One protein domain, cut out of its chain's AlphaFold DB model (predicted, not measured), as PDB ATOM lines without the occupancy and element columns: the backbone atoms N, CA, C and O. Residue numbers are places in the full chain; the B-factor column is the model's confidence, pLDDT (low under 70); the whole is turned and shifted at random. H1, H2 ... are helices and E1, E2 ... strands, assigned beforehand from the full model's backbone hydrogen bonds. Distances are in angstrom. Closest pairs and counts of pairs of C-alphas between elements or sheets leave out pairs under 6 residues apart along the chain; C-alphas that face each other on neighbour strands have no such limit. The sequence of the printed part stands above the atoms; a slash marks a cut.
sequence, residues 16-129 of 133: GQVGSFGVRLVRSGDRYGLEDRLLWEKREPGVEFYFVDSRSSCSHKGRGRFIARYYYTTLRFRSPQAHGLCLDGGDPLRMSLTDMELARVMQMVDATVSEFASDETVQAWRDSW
ATOM      1  N   GLY A  16     309.354 179.656 290.461       89.69
ATOM      2  CA  GLY A  16     309.765 180.347 289.250       89.69
ATOM      3  C   GLY A  16     309.420 181.828 289.299       89.69
ATOM      4  O   GLY A  16     308.981 182.347 290.326       89.69
ATOM      5  N   GLN A  17     309.608 182.507 288.172       90.50
ATOM      6  CA  GLN A  17     309.299 183.923 288.007       90.50
ATOM      7  C   GLN A  17     308.371 184.127 286.805       90.50
ATOM      8  O   GLN A  17     308.554 183.511 285.755       90.50
ATOM      9  N   VAL A  18     307.388 185.015 286.954       91.69
ATOM     10  CA  VAL A  18     306.500 185.477 285.882       91.69
ATOM     11  C   VAL A  18     306.520 186.999 285.866       91.69
ATOM     12  O   VAL A  18     306.182 187.644 286.859       91.69
ATOM     13  N   GLY A  19     306.969 187.585 284.755       89.06
ATOM     14  CA  GLY A  19     307.195 189.027 284.672       89.06
ATOM     15  C   GLY A  19     308.196 189.491 285.736       89.06
ATOM     16  O   GLY A  19     309.302 188.960 285.836       89.06
ATOM     17  N   SER A  20     307.800 190.462 286.559       89.50
ATOM     18  CA  SER A  20     308.608 190.955 287.691       89.50
ATOM     19  C   SER A  20     308.320 190.226 289.011       89.50
ATOM     20  O   SER A  20     308.734 190.701 290.067       89.50
ATOM     21  N   PHE A  21     307.591 189.103 288.984       91.75
ATOM     22  CA  PHE A  21     307.121 188.431 290.195       91.75
ATOM     23  C   PHE A  21     307.714 187.035 290.362       91.75
ATOM     24  O   PHE A  21     307.432 186.130 289.578       91.75
ATOM     25  N   GLY A  22     308.505 186.847 291.415       92.44
ATOM     26  CA  GLY A  22     308.875 185.535 291.928       92.44
ATOM     27  C   GLY A  22     307.682 184.880 292.620       92.44
ATOM     28  O   GLY A  22     306.951 185.532 293.368       92.44
ATOM     29  N   VAL A  23     307.486 183.590 292.373       94.38
ATOM     30  CA  VAL A  23     306.382 182.791 292.913       94.38
ATOM     31  C   VAL A  23     306.951 181.698 293.794       94.38
ATOM     32  O   VAL A  23     307.882 181.008 293.391       94.38
ATOM     33  N   ARG A  24     306.364 181.499 294.971       94.31
ATOM     34  CA  ARG A  24     306.729 180.436 295.911       94.31
ATOM     35  C   ARG A  24     305.502 179.689 296.401       94.31
ATOM     36  O   ARG A  24     304.470 180.299 296.664       94.31
ATOM     37  N   LEU A  25     305.650 178.382 296.581       95.06
ATOM     38  CA  LEU A  25     304.682 177.552 297.286       95.06
ATOM     39  C   LEU A  25     305.175 177.303 298.712       95.06
ATOM     40  O   LEU A  25     306.315 176.894 298.910       95.06
ATOM     41  N   VAL A  26     304.314 177.544 299.695       94.88
ATOM     42  CA  VAL A  26     304.566 177.275 301.113       94.88
ATOM     43  C   VAL A  26     303.641 176.150 301.548       94.88
ATOM     44  O   VAL A  26     302.421 176.305 301.512       94.88
ATOM     45  N   ARG A  27     304.209 175.013 301.938       94.00
ATOM     46  CA  ARG A  27     303.485 173.808 302.354       94.00
ATOM     47  C   ARG A  27     303.465 173.675 303.869       94.00
ATOM     48  O   ARG A  27     304.162 174.389 304.585       94.00
ATOM     49  N   SER A  28     302.651 172.744 304.363       92.06
ATOM     50  CA  SER A  28     302.641 172.406 305.787       92.06
ATOM     51  C   SER A  28     304.046 172.013 306.255       92.06
ATOM     52  O   SER A  28     304.683 171.158 305.644       92.06
ATOM     53  N   GLY A  29     304.523 172.648 307.322       91.81
ATOM     54  CA  GLY A  29     305.874 172.472 307.855       91.81
ATOM     55  C   GLY A  29     306.932 173.408 307.259       91.81
ATOM     56  O   GLY A  29     308.016 173.520 307.832       91.81
ATOM     57  N   ASP A  30     306.633 174.125 306.171       92.56
ATOM     58  CA  ASP A  30     307.566 175.096 305.598       92.56
ATOM     59  C   ASP A  30     307.618 176.370 306.453       92.56
ATOM     60  O   ASP A  30     306.631 176.805 307.058       92.56
ATOM     61  N   ARG A  31     308.793 177.004 306.495       92.00
ATOM     62  CA  ARG A  31     308.979 178.274 307.205       92.00
ATOM     63  C   ARG A  31     308.679 179.468 306.308       92.00
ATOM     64  O   ARG A  31     309.010 179.454 305.131       92.00
ATOM     65  N   TYR A  32     308.091 180.531 306.841       91.75
ATOM     66  CA  TYR A  32     307.710 181.706 306.057       91.75
ATOM     67  C   TYR A  32     307.801 183.016 306.841       91.75
ATOM     68  O   TYR A  32     308.095 183.047 308.038       91.75
ATOM     69  N   GLY A  33     307.496 184.115 306.151       86.12
ATOM     70  CA  GLY A  33     307.400 185.443 306.744       86.12
ATOM     71  C   GLY A  33     308.757 186.125 306.817       86.12
ATOM     72  O   GLY A  33     309.709 185.713 306.153       86.12
ATOM     73  N   LEU A  34     308.840 187.193 307.613       85.75
ATOM     74  CA  LEU A  34     310.093 187.916 307.789       85.75
ATOM     75  C   LEU A  34     311.151 186.962 308.353       85.75
ATOM     76  O   LEU A  34     310.976 186.395 309.431       85.75
ATOM     77  N   GLU A  35     312.223 186.779 307.587       84.50
ATOM     78  CA  GLU A  35     313.338 185.890 307.911       84.50
ATOM     79  C   GLU A  35     312.971 184.411 308.144       84.50
ATOM     80  O   GLU A  35     313.689 183.701 308.845       84.50
ATOM     81  N   ASP A  36     311.870 183.917 307.564       88.44
ATOM     82  CA  ASP A  36     311.400 182.528 307.737       88.44
ATOM     83  C   ASP A  36     311.191 182.134 309.218       88.44
ATOM     84  O   ASP A  36     311.461 181.009 309.659       88.44
ATOM     85  N   ARG A  37     310.726 183.092 310.026       88.88
ATOM     86  CA  ARG A  37     310.501 182.897 311.465       88.88
ATOM     87  C   ARG A  37     309.170 182.223 311.795       88.88
ATOM     88  O   ARG A  37     309.029 181.699 312.896       88.88
ATOM     89  N   LEU A  38     308.212 182.229 310.871       92.19
ATOM     90  CA  LEU A  38     306.898 181.610 311.053       92.19
ATOM     91  C   LEU A  38     306.886 180.195 310.471       92.19
ATOM     92  O   LEU A  38     307.636 179.910 309.543       92.19
ATOM     93  N   LEU A  39     306.029 179.323 311.003       93.50
ATOM     94  CA  LEU A  39     305.808 177.964 310.505       93.50
ATOM     95  C   LEU A  39     304.427 177.881 309.859       93.50
ATOM     96  O   LEU A  39     303.438 178.300 310.459       93.50
ATOM     97  N   TRP A  40     304.343 177.360 308.639       93.94
ATOM     98  CA  TRP A  40     303.062 177.141 307.980       93.94
ATOM     99  C   TRP A  40     302.439 175.848 308.495       93.94
ATOM    100  O   TRP A  40     302.828 174.757 308.105       93.94
ATOM    101  N   GLU A  41     301.467 175.966 309.393       93.19
ATOM    102  CA  GLU A  41     300.807 174.810 310.027       93.19
ATOM    103  C   GLU A  41     299.510 174.400 309.315       93.19
ATOM    104  O   GLU A  41     298.787 173.499 309.744       93.19
ATOM    105  N   LYS A  42     299.175 175.087 308.220       91.62
ATOM    106  CA  LYS A  42     297.942 174.844 307.473       91.62
ATOM    107  C   LYS A  42     298.136 173.674 306.517       91.62
ATOM    108  O   LYS A  42     299.175 173.546 305.876       91.62
ATOM    109  N   ARG A  43     297.093 172.846 306.395       92.75
ATOM    110  CA  ARG A  43     297.064 171.714 305.454       92.75
ATOM    111  C   ARG A  43     297.120 172.179 304.002       92.75
ATOM    112  O   ARG A  43     297.821 171.578 303.200       92.75
ATOM    113  N   GLU A  44     296.379 173.235 303.688       95.12
ATOM    114  CA  GLU A  44     296.387 173.835 302.361       95.12
ATOM    115  C   GLU A  44     297.657 174.679 302.153       95.12
ATOM    116  O   GLU A  44     298.004 175.475 303.037       95.12
ATOM    117  N   PRO A  45     298.340 174.556 301.002       96.31
ATOM    118  CA  PRO A  45     299.501 175.375 300.697       96.31
ATOM    119  C   PRO A  45     299.137 176.841 300.414       96.31
ATOM    120  O   PRO A  45     298.066 177.170 299.893       96.31
ATOM    121  N   GLY A  46     300.069 177.736 300.738       96.38
ATOM    122  CA  GLY A  46     300.021 179.148 300.368       96.38
ATOM    123  C   GLY A  46     300.869 179.436 299.131       96.38
ATOM    124  O   GLY A  46     301.959 178.892 298.987       96.38
ATOM    125  N   VAL A  47     300.396 180.326 298.265       97.12
ATOM    126  CA  VAL A  47     301.133 180.849 297.110       97.12
ATOM    127  C   VAL A  47     301.594 182.263 297.437       97.12
ATOM    128  O   VAL A  47     300.766 183.156 297.621       97.12
ATOM    129  N   GLU A  48     302.904 182.460 297.555       96.00
ATOM    130  CA  GLU A  48     303.540 183.747 297.835       96.00
ATOM    131  C   GLU A  48     304.051 184.406 296.555       96.00
ATOM    132  O   GLU A  48     304.651 183.752 295.700       96.00
ATOM    133  N   PHE A  49     303.861 185.722 296.475       94.75
ATOM    134  CA  PHE A  49     304.335 186.568 295.388       94.75
ATOM    135  C   PHE A  49     305.365 187.563 295.908       94.75
ATOM    136  O   PHE A  49     305.130 188.276 296.891       94.75
ATOM    137  N   TYR A  50     306.488 187.641 295.208       91.81
ATOM    138  CA  TYR A  50     307.594 188.532 295.514       91.81
ATOM    139  C   TYR A  50     307.908 189.409 294.313       91.81
ATOM    140  O   TYR A  50     308.078 188.906 293.213       91.81
ATOM    141  N   PHE A  51     308.033 190.714 294.510       89.00
ATOM    142  CA  PHE A  51     308.480 191.624 293.466       89.00
ATOM    143  C   PHE A  51     310.007 191.604 293.370       89.00
ATOM    144  O   PHE A  51     310.707 191.932 294.336       89.00
ATOM    145  N   VAL A  52     310.506 191.218 292.202       85.50
ATOM    146  CA  VAL A  52     311.926 191.133 291.864       85.50
ATOM    147  C   VAL A  52     312.268 192.340 290.996       85.50
ATOM    148  O   VAL A  52     311.853 192.426 289.843       85.50
ATOM    149  N   ASP A  53     313.015 193.292 291.549       76.19
ATOM    150  CA  ASP A  53     313.553 194.434 290.804       76.19
ATOM    151  C   ASP A  53     315.085 194.423 290.789       76.19
ATOM    152  O   ASP A  53     315.733 193.658 291.497       76.19
ATOM    153  N   SER A  54     315.716 195.289 290.003       65.69
ATOM    154  CA  SER A  54     317.184 195.373 289.945       65.69
ATOM    155  C   SER A  54     317.846 195.798 291.268       65.69
ATOM    156  O   SER A  54     319.066 195.721 291.391       65.69
ATOM    157  N   ARG A  55     317.064 196.230 292.269       61.00
ATOM    158  CA  ARG A  55     317.512 196.583 293.627       61.00
ATOM    159  C   ARG A  55     317.240 195.467 294.642       61.00
ATOM    160  O   ARG A  55     317.588 195.603 295.815       61.00
ATOM    161  N   SER A  56     316.653 194.352 294.207       59.22
ATOM    162  CA  SER A  56     316.237 193.249 295.073       59.22
ATOM    163  C   SER A  56     317.394 192.401 295.612       59.22
ATOM    164  O   SER A  56     317.162 191.503 296.424       59.22
ATOM    165  N   SER A  57     318.644 192.762 295.298       51.50
ATOM    166  CA  SER A  57     319.852 192.277 295.980       51.50
ATOM    167  C   SER A  57     319.843 192.519 297.498       51.50
ATOM    168  O   SER A  57     320.581 191.853 298.218       51.50
ATOM    169  N   CYS A  58     318.974 193.405 298.002       50.34
ATOM    170  CA  CYS A  58     318.767 193.656 299.435       50.34
ATOM    171  C   CYS A  58     317.607 192.855 300.069       50.34
ATOM    172  O   CYS A  58     317.229 193.128 301.208       50.34
ATOM    173  N   SER A  59     316.992 191.911 299.352       63.84
ATOM    174  CA  SER A  59     315.856 191.129 299.865       63.84
ATOM    175  C   SER A  59     316.280 189.862 300.617       63.84
ATOM    176  O   SER A  59     317.313 189.256 300.322       63.84
ATOM    177  N   HIS A  60     315.460 189.433 301.587       65.75
ATOM    178  CA  HIS A  60     315.699 188.207 302.358       65.75
ATOM    179  C   HIS A  60     315.879 187.002 301.425       65.75
ATOM    180  O   HIS A  60     314.984 186.679 300.641       65.75
ATOM    181  N   LYS A  61     317.050 186.355 301.514       70.94
ATOM    182  CA  LYS A  61     317.454 185.194 300.699       70.94
ATOM    183  C   LYS A  61     317.324 185.395 299.177       70.94
ATOM    184  O   LYS A  61     317.169 184.422 298.450       70.94
ATOM    185  N   GLY A  62     317.372 186.636 298.691       75.81
ATOM    186  CA  GLY A  62     317.300 186.935 297.257       75.81
ATOM    187  C   GLY A  62     315.930 186.693 296.613       75.81
ATOM    188  O   GLY A  62     315.846 186.633 295.391       75.81
ATOM    189  N   ARG A  63     314.848 186.552 297.400       80.88
ATOM    190  CA  ARG A  63     313.500 186.267 296.866       80.88
ATOM    191  C   ARG A  63     312.797 187.479 296.253       80.88
ATOM    192  O   ARG A  63     311.800 187.309 295.566       80.88
ATOM    193  N   GLY A  64     313.272 188.691 296.513       84.12
ATOM    194  CA  GLY A  64     312.558 189.931 296.220       84.12
ATOM    195  C   GLY A  64     311.744 190.448 297.406       84.12
ATOM    196  O   GLY A  64     311.776 189.913 298.518       84.12
ATOM    197  N   ARG A  65     311.012 191.541 297.187       87.31
ATOM    198  CA  ARG A  65     310.130 192.128 298.204       87.31
ATOM    199  C   ARG A  65     308.820 191.350 298.245       87.31
ATOM    200  O   ARG A  65     308.145 191.263 297.227       87.31
ATOM    201  N   PHE A  66     308.439 190.820 299.405       90.56
ATOM    202  CA  PHE A  66     307.136 190.168 299.575       90.56
ATOM    203  C   PHE A  66     305.993 191.149 299.266       90.56
ATOM    204  O   PHE A  66     306.020 192.280 299.752       90.56
ATOM    205  N   ILE A  67     305.015 190.709 298.470       92.06
ATOM    206  CA  ILE A  67     303.845 191.507 298.080       92.06
ATOM    207  C   ILE A  67     302.580 190.925 298.696       92.06
ATOM    208  O   ILE A  67     301.914 191.584 299.488       92.06
ATOM    209  N   ALA A  68     302.271 189.675 298.358       93.81
ATOM    210  CA  ALA A  68     301.016 189.053 298.741       93.81
ATOM    211  C   ALA A  68     301.163 187.545 298.909       93.81
ATOM    212  O   ALA A  68     302.094 186.913 298.403       93.81
ATOM    213  N   ARG A  69     300.189 186.964 299.607       95.38
ATOM    214  CA  ARG A  69     299.989 185.522 299.679       95.38
ATOM    215  C   ARG A  69     298.517 185.200 299.542       95.38
ATOM    216  O   ARG A  69     297.690 185.836 300.187       95.38
ATOM    217  N   TYR A  70     298.226 184.153 298.787       95.31
ATOM    218  CA  TYR A  70     296.889 183.596 298.663       95.31
ATOM    219  C   TYR A  70     296.907 182.116 299.018       95.31
ATOM    220  O   TYR A  70     297.921 181.440 298.861       95.31
ATOM    221  N   TYR A  71     295.777 181.604 299.487       95.19
ATOM    222  CA  TYR A  71     295.568 180.165 299.529       95.19
ATOM    223  C   TYR A  71     295.465 179.618 298.106       95.19
ATOM    224  O   TYR A  71     294.906 180.276 297.223       95.19
ATOM    225  N   TYR A  72     296.001 178.419 297.882       95.94
ATOM    226  CA  TYR A  72     295.979 177.777 296.572       95.94
ATOM    227  C   TYR A  72     294.561 177.701 295.983       95.94
ATOM    228  O   TYR A  72     294.331 178.132 294.855       95.94
ATOM    229  N   THR A  73     293.585 177.250 296.767       95.00
ATOM    230  CA  THR A  73     292.186 177.107 296.346       95.00
ATOM    231  C   THR A  73     291.518 178.450 296.053       95.00
ATOM    232  O   THR A  73     290.675 178.519 295.160       95.00
ATOM    233  N   THR A  74     291.936 179.538 296.713       91.88
ATOM    234  CA  THR A  74     291.458 180.896 296.393       91.88
ATOM    235  C   THR A  74     291.863 181.305 294.979       91.88
ATOM    236  O   THR A  74     291.049 181.857 294.241       91.88
ATOM    237  N   LEU A  75     293.101 181.008 294.574       92.44
ATOM    238  CA  LEU A  75     293.556 181.275 293.209       92.44
ATOM    239  C   LEU A  75     292.933 180.296 292.210       92.44
ATOM    240  O   LEU A  75     292.489 180.703 291.137       92.44
ATOM    241  N   ARG A  76     292.856 179.012 292.573       93.00
ATOM    242  CA  ARG A  76     292.424 177.939 291.674       93.00
ATOM    243  C   ARG A  76     290.934 177.961 291.345       93.00
ATOM    244  O   ARG A  76     290.562 177.608 290.225       93.00
ATOM    245  N   PHE A  77     290.096 178.357 292.303       90.25
ATOM    246  CA  PHE A  77     288.631 178.372 292.185       90.25
ATOM    247  C   PHE A  77     288.046 179.787 292.156       90.25
ATOM    248  O   PHE A  77     286.888 179.999 292.524       90.25
ATOM    249  N   ARG A  78     288.843 180.763 291.713       86.31
ATOM    250  CA  ARG A  78     288.387 182.132 291.463       86.31
ATOM    251  C   ARG A  78     287.227 182.174 290.458       86.31
ATOM    252  O   ARG A  78     287.057 181.268 289.643       86.31
ATOM    253  N   SER A  79     286.442 183.250 290.514       80.44
ATOM    254  CA  SER A  79     285.319 183.475 289.594       80.44
ATOM    255  C   SER A  79     285.780 183.384 288.124       80.44
ATOM    256  O   SER A  79     286.815 183.960 287.785       80.44
ATOM    257  N   PRO A  80     285.013 182.720 287.235       71.69
ATOM    258  CA  PRO A  80     285.315 182.659 285.802       71.69
ATOM    259  C   PRO A  80     285.361 184.031 285.117       71.69
ATOM    260  O   PRO A  80     285.973 184.170 284.064       71.69
ATOM    261  N   GLN A  81     284.699 185.035 285.698       76.38
ATOM    262  CA  GLN A  81     284.675 186.417 285.216       76.38
ATOM    263  C   GLN A  81     285.880 187.238 285.705       76.38
ATOM    264  O   GLN A  81     285.998 188.418 285.384       76.38
ATOM    265  N   ALA A  82     286.747 186.655 286.534       78.12
ATOM    266  CA  ALA A  82     287.860 187.371 287.124       78.12
ATOM    267  C   ALA A  82     289.058 187.407 286.158       78.12
ATOM    268  O   ALA A  82     289.623 186.371 285.802       78.12
ATOM    269  N   HIS A  83     289.486 188.615 285.795       82.75
ATOM    270  CA  HIS A  83     290.649 188.867 284.942       82.75
ATOM    271  C   HIS A  83     291.859 189.289 285.781       82.75
ATOM    272  O   HIS A  83     291.722 190.077 286.717       82.75
ATOM    273  N   GLY A  84     293.035 188.749 285.468       89.69
ATOM    274  CA  GLY A  84     294.317 189.071 286.081       89.69
ATOM    275  C   GLY A  84     294.329 188.848 287.586       89.69
ATOM    276  O   GLY A  84     293.463 188.174 288.134       89.69
ATOM    277  N   LEU A  85     295.299 189.411 288.292       92.38
ATOM    278  CA  LEU A  85     295.291 189.435 289.752       92.38
ATOM    279  C   LEU A  85     295.993 190.691 290.248       92.38
ATOM    280  O   LEU A  85     297.190 190.839 290.033       92.38
ATOM    281  N   CYS A  86     295.265 191.566 290.938       91.81
ATOM    282  CA  CYS A  86     295.870 192.672 291.676       91.81
ATOM    283  C   CYS A  86     296.515 192.118 292.952       91.81
ATOM    284  O   CYS A  86     295.816 191.586 293.814       91.81
ATOM    285  N   LEU A  87     297.842 192.212 293.038       91.31
ATOM    286  CA  LEU A  87     298.649 191.750 294.167       91.31
ATOM    287  C   LEU A  87     298.784 192.830 295.251       91.31
ATOM    288  O   LEU A  87     298.913 192.491 296.423       91.31
ATOM    289  N   ASP A  88     298.746 194.112 294.880       86.88
ATOM    290  CA  ASP A  88     298.761 195.244 295.817       86.88
ATOM    291  C   ASP A  88     297.970 196.434 295.248       86.88
ATOM    292  O   ASP A  88     298.272 196.956 294.174       86.88
ATOM    293  N   GLY A  89     296.953 196.878 295.992       75.81
ATOM    294  CA  GLY A  89     296.088 197.996 295.609       75.81
ATOM    295  C   GLY A  89     296.735 199.379 295.741       75.81
ATOM    296  O   GLY A  89     296.154 200.350 295.264       75.81
ATOM    297  N   GLY A  90     297.913 199.488 296.368       79.69
ATOM    298  CA  GLY A  90     298.654 200.746 296.490       79.69
ATOM    299  C   GLY A  90     299.282 201.231 295.177       79.69
ATOM    300  O   GLY A  90     299.418 202.436 294.978       79.69
ATOM    301  N   ASP A  91     299.622 200.312 294.267       79.50
ATOM    302  CA  ASP A  91     300.055 200.612 292.894       79.50
ATOM    303  C   ASP A  91     299.581 199.498 291.941       79.50
ATOM    304  O   ASP A  91     300.361 198.630 291.531       79.50
ATOM    305  N   PRO A  92     298.287 199.490 291.579       72.06
ATOM    306  CA  PRO A  92     297.692 198.383 290.839       72.06
ATOM    307  C   PRO A  92     298.235 198.262 289.410       72.06
ATOM    308  O   PRO A  92     298.164 197.182 288.834       72.06
ATOM    309  N   LEU A  93     298.808 199.323 288.828       75.44
ATOM    310  CA  LEU A  93     299.407 199.256 287.489       75.44
ATOM    311  C   LEU A  93     300.714 198.461 287.488       75.44
ATOM    312  O   LEU A  93     301.026 197.794 286.504       75.44
ATOM    313  N   ARG A  94     301.485 198.532 288.579       81.12
ATOM    314  CA  ARG A  94     302.770 197.828 288.704       81.12
ATOM    315  C   ARG A  94     302.675 196.529 289.488       81.12
ATOM    316  O   ARG A  94     303.556 195.688 289.344       81.12
ATOM    317  N   MET A  95     301.648 196.381 290.318       90.19
ATOM    318  CA  MET A  95     301.464 195.257 291.234       90.19
ATOM    319  C   MET A  95     300.273 194.388 290.825       90.19
ATOM    320  O   MET A  95     299.524 193.923 291.678       90.19
ATOM    321  N   SER A  96     300.091 194.165 289.521       93.12
ATOM    322  CA  SER A  96     299.076 193.253 288.989       93.12
ATOM    323  C   SER A  96     299.673 192.252 288.009       93.12
ATOM    324  O   SER A  96     300.585 192.578 287.255       93.12
ATOM    325  N   LEU A  97     299.112 191.046 287.999       93.69
ATOM    326  CA  LEU A  97     299.312 190.042 286.961       93.69
ATOM    327  C   LEU A  97     298.229 190.191 285.894       93.69
ATOM    328  O   LEU A  97     297.049 190.340 286.219       93.69
ATOM    329  N   THR A  98     298.615 190.092 284.629       94.06
ATOM    330  CA  THR A  98     297.678 189.925 283.509       94.06
ATOM    331  C   THR A  98     297.044 188.527 283.501       94.06
ATOM    332  O   THR A  98     297.485 187.626 284.216       94.06
ATOM    333  N   ASP A  99     296.027 188.311 282.656       92.88
ATOM    334  CA  ASP A  99     295.406 186.989 282.448       92.88
ATOM    335  C   ASP A  99     296.439 185.919 282.072       92.88
ATOM    336  O   ASP A  99     296.448 184.823 282.633       92.88
ATOM    337  N   MET A 100     297.341 186.250 281.144       93.94
ATOM    338  CA  MET A 100     298.371 185.327 280.664       93.94
ATOM    339  C   MET A 100     299.397 185.003 281.750       93.94
ATOM    340  O   MET A 100     299.784 183.847 281.917       93.94
ATOM    341  N   GLU A 101     299.829 186.012 282.505       95.12
ATOM    342  CA  GLU A 101     300.784 185.818 283.592       95.12
ATOM    343  C   GLU A 101     300.173 184.981 284.711       95.12
ATOM    344  O   GLU A 101     300.790 184.016 285.156       95.12
ATOM    345  N   LEU A 102     298.936 185.275 285.116       94.88
ATOM    346  CA  LEU A 102     298.247 184.478 286.122       94.88
ATOM    347  C   LEU A 102     298.031 183.034 285.654       94.88
ATOM    348  O   LEU A 102     298.259 182.111 286.432       94.88
ATOM    349  N   ALA A 103     297.645 182.812 284.395       94.31
ATOM    350  CA  ALA A 103     297.523 181.462 283.846       94.31
ATOM    351  C   ALA A 103     298.857 180.702 283.917       94.31
ATOM    352  O   ALA A 103     298.888 179.527 284.289       94.31
ATOM    353  N   ARG A 104     299.976 181.382 283.635       96.06
ATOM    354  CA  ARG A 104     301.313 180.794 283.753       96.06
ATOM    355  C   ARG A 104     301.686 180.482 285.202       96.06
ATOM    356  O   ARG A 104     302.240 179.416 285.454       96.06
ATOM    357  N   VAL A 105     301.357 181.368 286.145       96.00
ATOM    358  CA  VAL A 105     301.511 181.109 287.586       96.00
ATOM    359  C   VAL A 105     300.732 179.860 287.983       96.00
ATOM    360  O   VAL A 105     301.310 178.954 288.579       96.00
ATOM    361  N   MET A 106     299.452 179.779 287.612       95.88
ATOM    362  CA  MET A 106     298.606 178.639 287.962       95.88
ATOM    363  C   MET A 106     299.113 177.339 287.348       95.88
ATOM    364  O   MET A 106     299.113 176.328 288.029       95.88
ATOM    365  N   GLN A 107     299.641 177.357 286.124       95.31
ATOM    366  CA  GLN A 107     300.253 176.167 285.537       95.31
ATOM    367  C   GLN A 107     301.441 175.647 286.365       95.31
ATOM    368  O   GLN A 107     301.564 174.440 286.560       95.31
ATOM    369  N   MET A 108     302.316 176.536 286.851       95.19
ATOM    370  CA  MET A 108     303.461 176.140 287.685       95.19
ATOM    371  C   MET A 108     303.018 175.623 289.057       95.19
ATOM    372  O   MET A 108     303.545 174.626 289.554       95.19
ATOM    373  N   VAL A 109     302.047 176.306 289.668       96.25
ATOM    374  CA  VAL A 109     301.514 175.936 290.980       96.25
ATOM    375  C   VAL A 109     300.763 174.607 290.900       96.25
ATOM    376  O   VAL A 109     301.067 173.723 291.692       96.25
ATOM    377  N   ASP A 110     299.853 174.433 289.939       96.56
ATOM    378  CA  ASP A 110     299.075 173.201 289.747       96.56
ATOM    379  C   ASP A 110     300.002 172.002 289.510       96.56
ATOM    380  O   ASP A 110     299.838 170.966 290.156       96.56
ATOM    381  N   ALA A 111     301.016 172.159 288.646       94.94
ATOM    382  CA  ALA A 111     302.020 171.124 288.409       94.94
ATOM    383  C   ALA A 111     302.699 170.693 289.716       94.94
ATOM    384  O   ALA A 111     302.714 169.508 290.031       94.94
ATOM    385  N   THR A 112     303.165 171.654 290.519       94.69
ATOM    386  CA  THR A 112     303.829 171.356 291.797       94.69
ATOM    387  C   THR A 112     302.869 170.740 292.819       94.69
ATOM    388  O   THR A 112     303.231 169.808 293.527       94.69
ATOM    389  N   VAL A 113     301.632 171.239 292.920       95.50
ATOM    390  CA  VAL A 113     300.629 170.714 293.863       95.50
ATOM    391  C   VAL A 113     300.274 169.264 293.534       95.50
ATOM    392  O   VAL A 113     300.180 168.445 294.447       95.50
ATOM    393  N   SER A 114     300.151 168.925 292.246       95.50
ATOM    394  CA  SER A 114     299.849 167.558 291.797       95.50
ATOM    395  C   SER A 114     300.917 166.522 292.165       95.50
ATOM    396  O   SER A 114     300.627 165.329 292.188       95.50
ATOM    397  N   GLU A 115     302.133 166.954 292.517       94.56
ATOM    398  CA  GLU A 115     303.186 166.048 292.984       94.56
ATOM    399  C   GLU A 115     302.904 165.496 294.389       94.56
ATOM    400  O   GLU A 115     303.457 164.462 294.765       94.56
ATOM    401  N   PHE A 116     302.073 166.178 295.189       93.44
ATOM    402  CA  PHE A 116     301.875 165.831 296.602       93.44
ATOM    403  C   PHE A 116     300.422 165.865 297.092       93.44
ATOM    404  O   PHE A 116     300.169 165.507 298.243       93.44
ATOM    405  N   ALA A 117     299.466 166.284 296.267       94.81
ATOM    406  CA  ALA A 117     298.051 166.298 296.613       94.81
ATOM    407  C   ALA A 117     297.198 165.774 295.456       94.81
ATOM    408  O   ALA A 117     297.391 166.160 294.305       94.81
ATOM    409  N   SER A 118     296.236 164.910 295.782       96.31
ATOM    410  CA  SER A 118     295.231 164.442 294.826       96.31
ATOM    411  C   SER A 118     294.127 165.482 294.620       96.31
ATOM    412  O   SER A 118     293.948 166.383 295.446       96.31
ATOM    413  N   ASP A 119     293.323 165.315 293.572       94.94
ATOM    414  CA  ASP A 119     292.155 166.168 293.330       94.94
ATOM    415  C   ASP A 119     291.152 166.117 294.492       94.94
ATOM    416  O   ASP A 119     290.604 167.149 294.878       94.94
ATOM    417  N   GLU A 120     290.962 164.955 295.131       96.38
ATOM    418  CA  GLU A 120     290.120 164.836 296.330       96.38
ATOM    419  C   GLU A 120     290.686 165.643 297.499       96.38
ATOM    420  O   GLU A 120     289.935 166.256 298.257       96.38
ATOM    421  N   THR A 121     292.014 165.684 297.635       96.00
ATOM    422  CA  THR A 121     292.685 166.485 298.667       96.00
ATOM    423  C   THR A 121     292.481 167.977 298.410       96.00
ATOM    424  O   THR A 121     292.136 168.725 299.327       96.00
ATOM    425  N   VAL A 122     292.633 168.412 297.156       95.19
ATOM    426  CA  VAL A 122     292.395 169.801 296.741       95.19
ATOM    427  C   VAL A 122     290.935 170.202 296.965       95.19
ATOM    428  O   VAL A 122     290.657 171.295 297.465       95.19
ATOM    429  N   GLN A 123     289.998 169.314 296.638       93.75
ATOM    430  CA  GLN A 123     288.575 169.540 296.864       93.75
ATOM    431  C   GLN A 123     288.250 169.606 298.364       93.75
ATOM    432  O   GLN A 123     287.523 170.504 298.789       93.75
ATOM    433  N   ALA A 124     288.867 168.757 299.190       93.94
ATOM    434  CA  ALA A 124     288.728 168.819 300.643       93.94
ATOM    435  C   ALA A 124     289.255 170.142 301.232       93.94
ATOM    436  O   ALA A 124     288.629 170.700 302.135       93.94
ATOM    437  N   TRP A 125     290.367 170.687 300.714       94.19
ATOM    438  CA  TRP A 125     290.822 172.031 301.098       94.19
ATOM    439  C   TRP A 125     289.775 173.085 300.753       94.19
ATOM    440  O   TRP A 125     289.410 173.879 301.616       94.19
ATOM    441  N   ARG A 126     289.234 173.054 299.531       90.81
ATOM    442  CA  ARG A 126     288.206 174.001 299.082       90.81
ATOM    443  C   ARG A 126     286.959 173.956 299.965       90.81
ATOM    444  O   ARG A 126     286.427 175.005 300.321       90.81
ATOM    445  N   ASP A 127     286.493 172.761 300.309       90.69
ATOM    446  CA  ASP A 127     285.276 172.590 301.101       90.69
ATOM    447  C   ASP A 127     285.473 172.965 302.573       90.69
ATOM    448  O   ASP A 127     284.515 173.373 303.223       90.69
ATOM    449  N   SER A 128     286.711 172.941 303.084       85.06
ATOM    450  CA  SER A 128     287.011 173.336 304.468       85.06
ATOM    451  C   SER A 128     286.736 174.813 304.787       85.06
ATOM    452  O   SER A 128     286.580 175.163 305.955       85.06
ATOM    453  N   TRP A 129     286.652 175.675 303.766       70.12
ATOM    454  CA  TRP A 129     286.372 177.111 303.911       70.12
ATOM    455  C   TRP A 129     284.886 177.463 303.868       70.12
ATOM    456  O   TRP A 129     284.525 178.600 304.173       70.12
TER     457      TRP A 129
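AT A GLANCE: This is residues 16 to 129 of the 133 residues of an uncharacterized protein of Betaproteobacteria bacterium HGW-Betaproteobacteria-18 (UniProt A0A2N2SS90). A strongly twisted sheet of four antiparallel strands has one long helix, H2, packed over one face along E1 and E2, while the small helix H3 sits off the sheet, beyond the short H1. Three long links form wide loops between these parts. The printed part has 114 residues, with four named strands and then three named helices along it, E1 E2 E3 E4 H1 H2 H3; the sheet's order is E1, E2, E3, E4. The class is mixed, helices and strands, with under half of the residues in named elements. The whole is compact, with a radius of gyration of the C-alphas of 14.2 A, and spans 42 by 36 by 23 A.

HOW THE PARTS SIT: E1, residues 16 to 18, and E2, residues 21 to 26, form an antiparallel hairpin at 138 degrees, with N 23 and O 16 2.8 A apart, within hydrogen-bond range. E2 and E3, residues 46 to 51, form a hairpin at 155 degrees, with N 24 and O 48 at 2.9 A. E3 and E4, residues 65 to 71, form a hairpin at 156 degrees, with N 49 and O 68 at 2.9 A. The four strands are a meander, each the antiparallel neighbour of the one before; E1 and E4 are edge strands. H1, residues 72 to 76, only grazes the sheet with its residues 72 to 75. H2, residues 99 to 114, is on the sheet and makes two layers with it, a helix on one face of a sheet. Its height over the sheet is 9.2 A, and it lies over E1 and E2, along the strands, at 23 degrees to E2 on the local plane. The closest C-alphas of E1 and H2 are those of Val 18 and Glu 101, 6.2 A apart. H1 and H2 are close but not clearly touching, the closest C-alphas being those of Arg 76 and Met 106, 7.2 A apart. H3, residues 119 to 127, is not on the sheet and meets H2 only through their link. H1 and H3 only just touch, with 3 pairs of C-alphas within 8 A, the closest those of Thr 73 and Arg 126 at 5.7 A. In H1, H2 and H3 every O i to N i+4 pair is within hydrogen-bond range.

IN THESE COORDINATES: E1 begins at C-alpha 16, (309.765, 180.347, 289.250). From first to last C-alpha, E2 measures 15.8 A, E3 16.6 A, E4 18.9 A, H2 22.0 A and H3 12.2 A; E1 and H1 are shorter, 7.0 A and 6.1 A. H2 begins at C-alpha 99, (295.406, 186.989, 282.448), and H3 ends at C-alpha 127, (285.276, 172.590, 301.101).

THE WHOLE: The two C-alphas farthest apart are those of Arg 55 and Glu 120, 42.0 A. The printed part has no cut. The links E2 to E3, E3 to E4 and H1 to H2 are long. Residues 31 to 32 pair with residues 38 to 39, and residues 85 to 86 with residues 96 to 97, both antiparallel. The mean pLDDT of the printed part is 88.4; residues 54 to 60 are under 70.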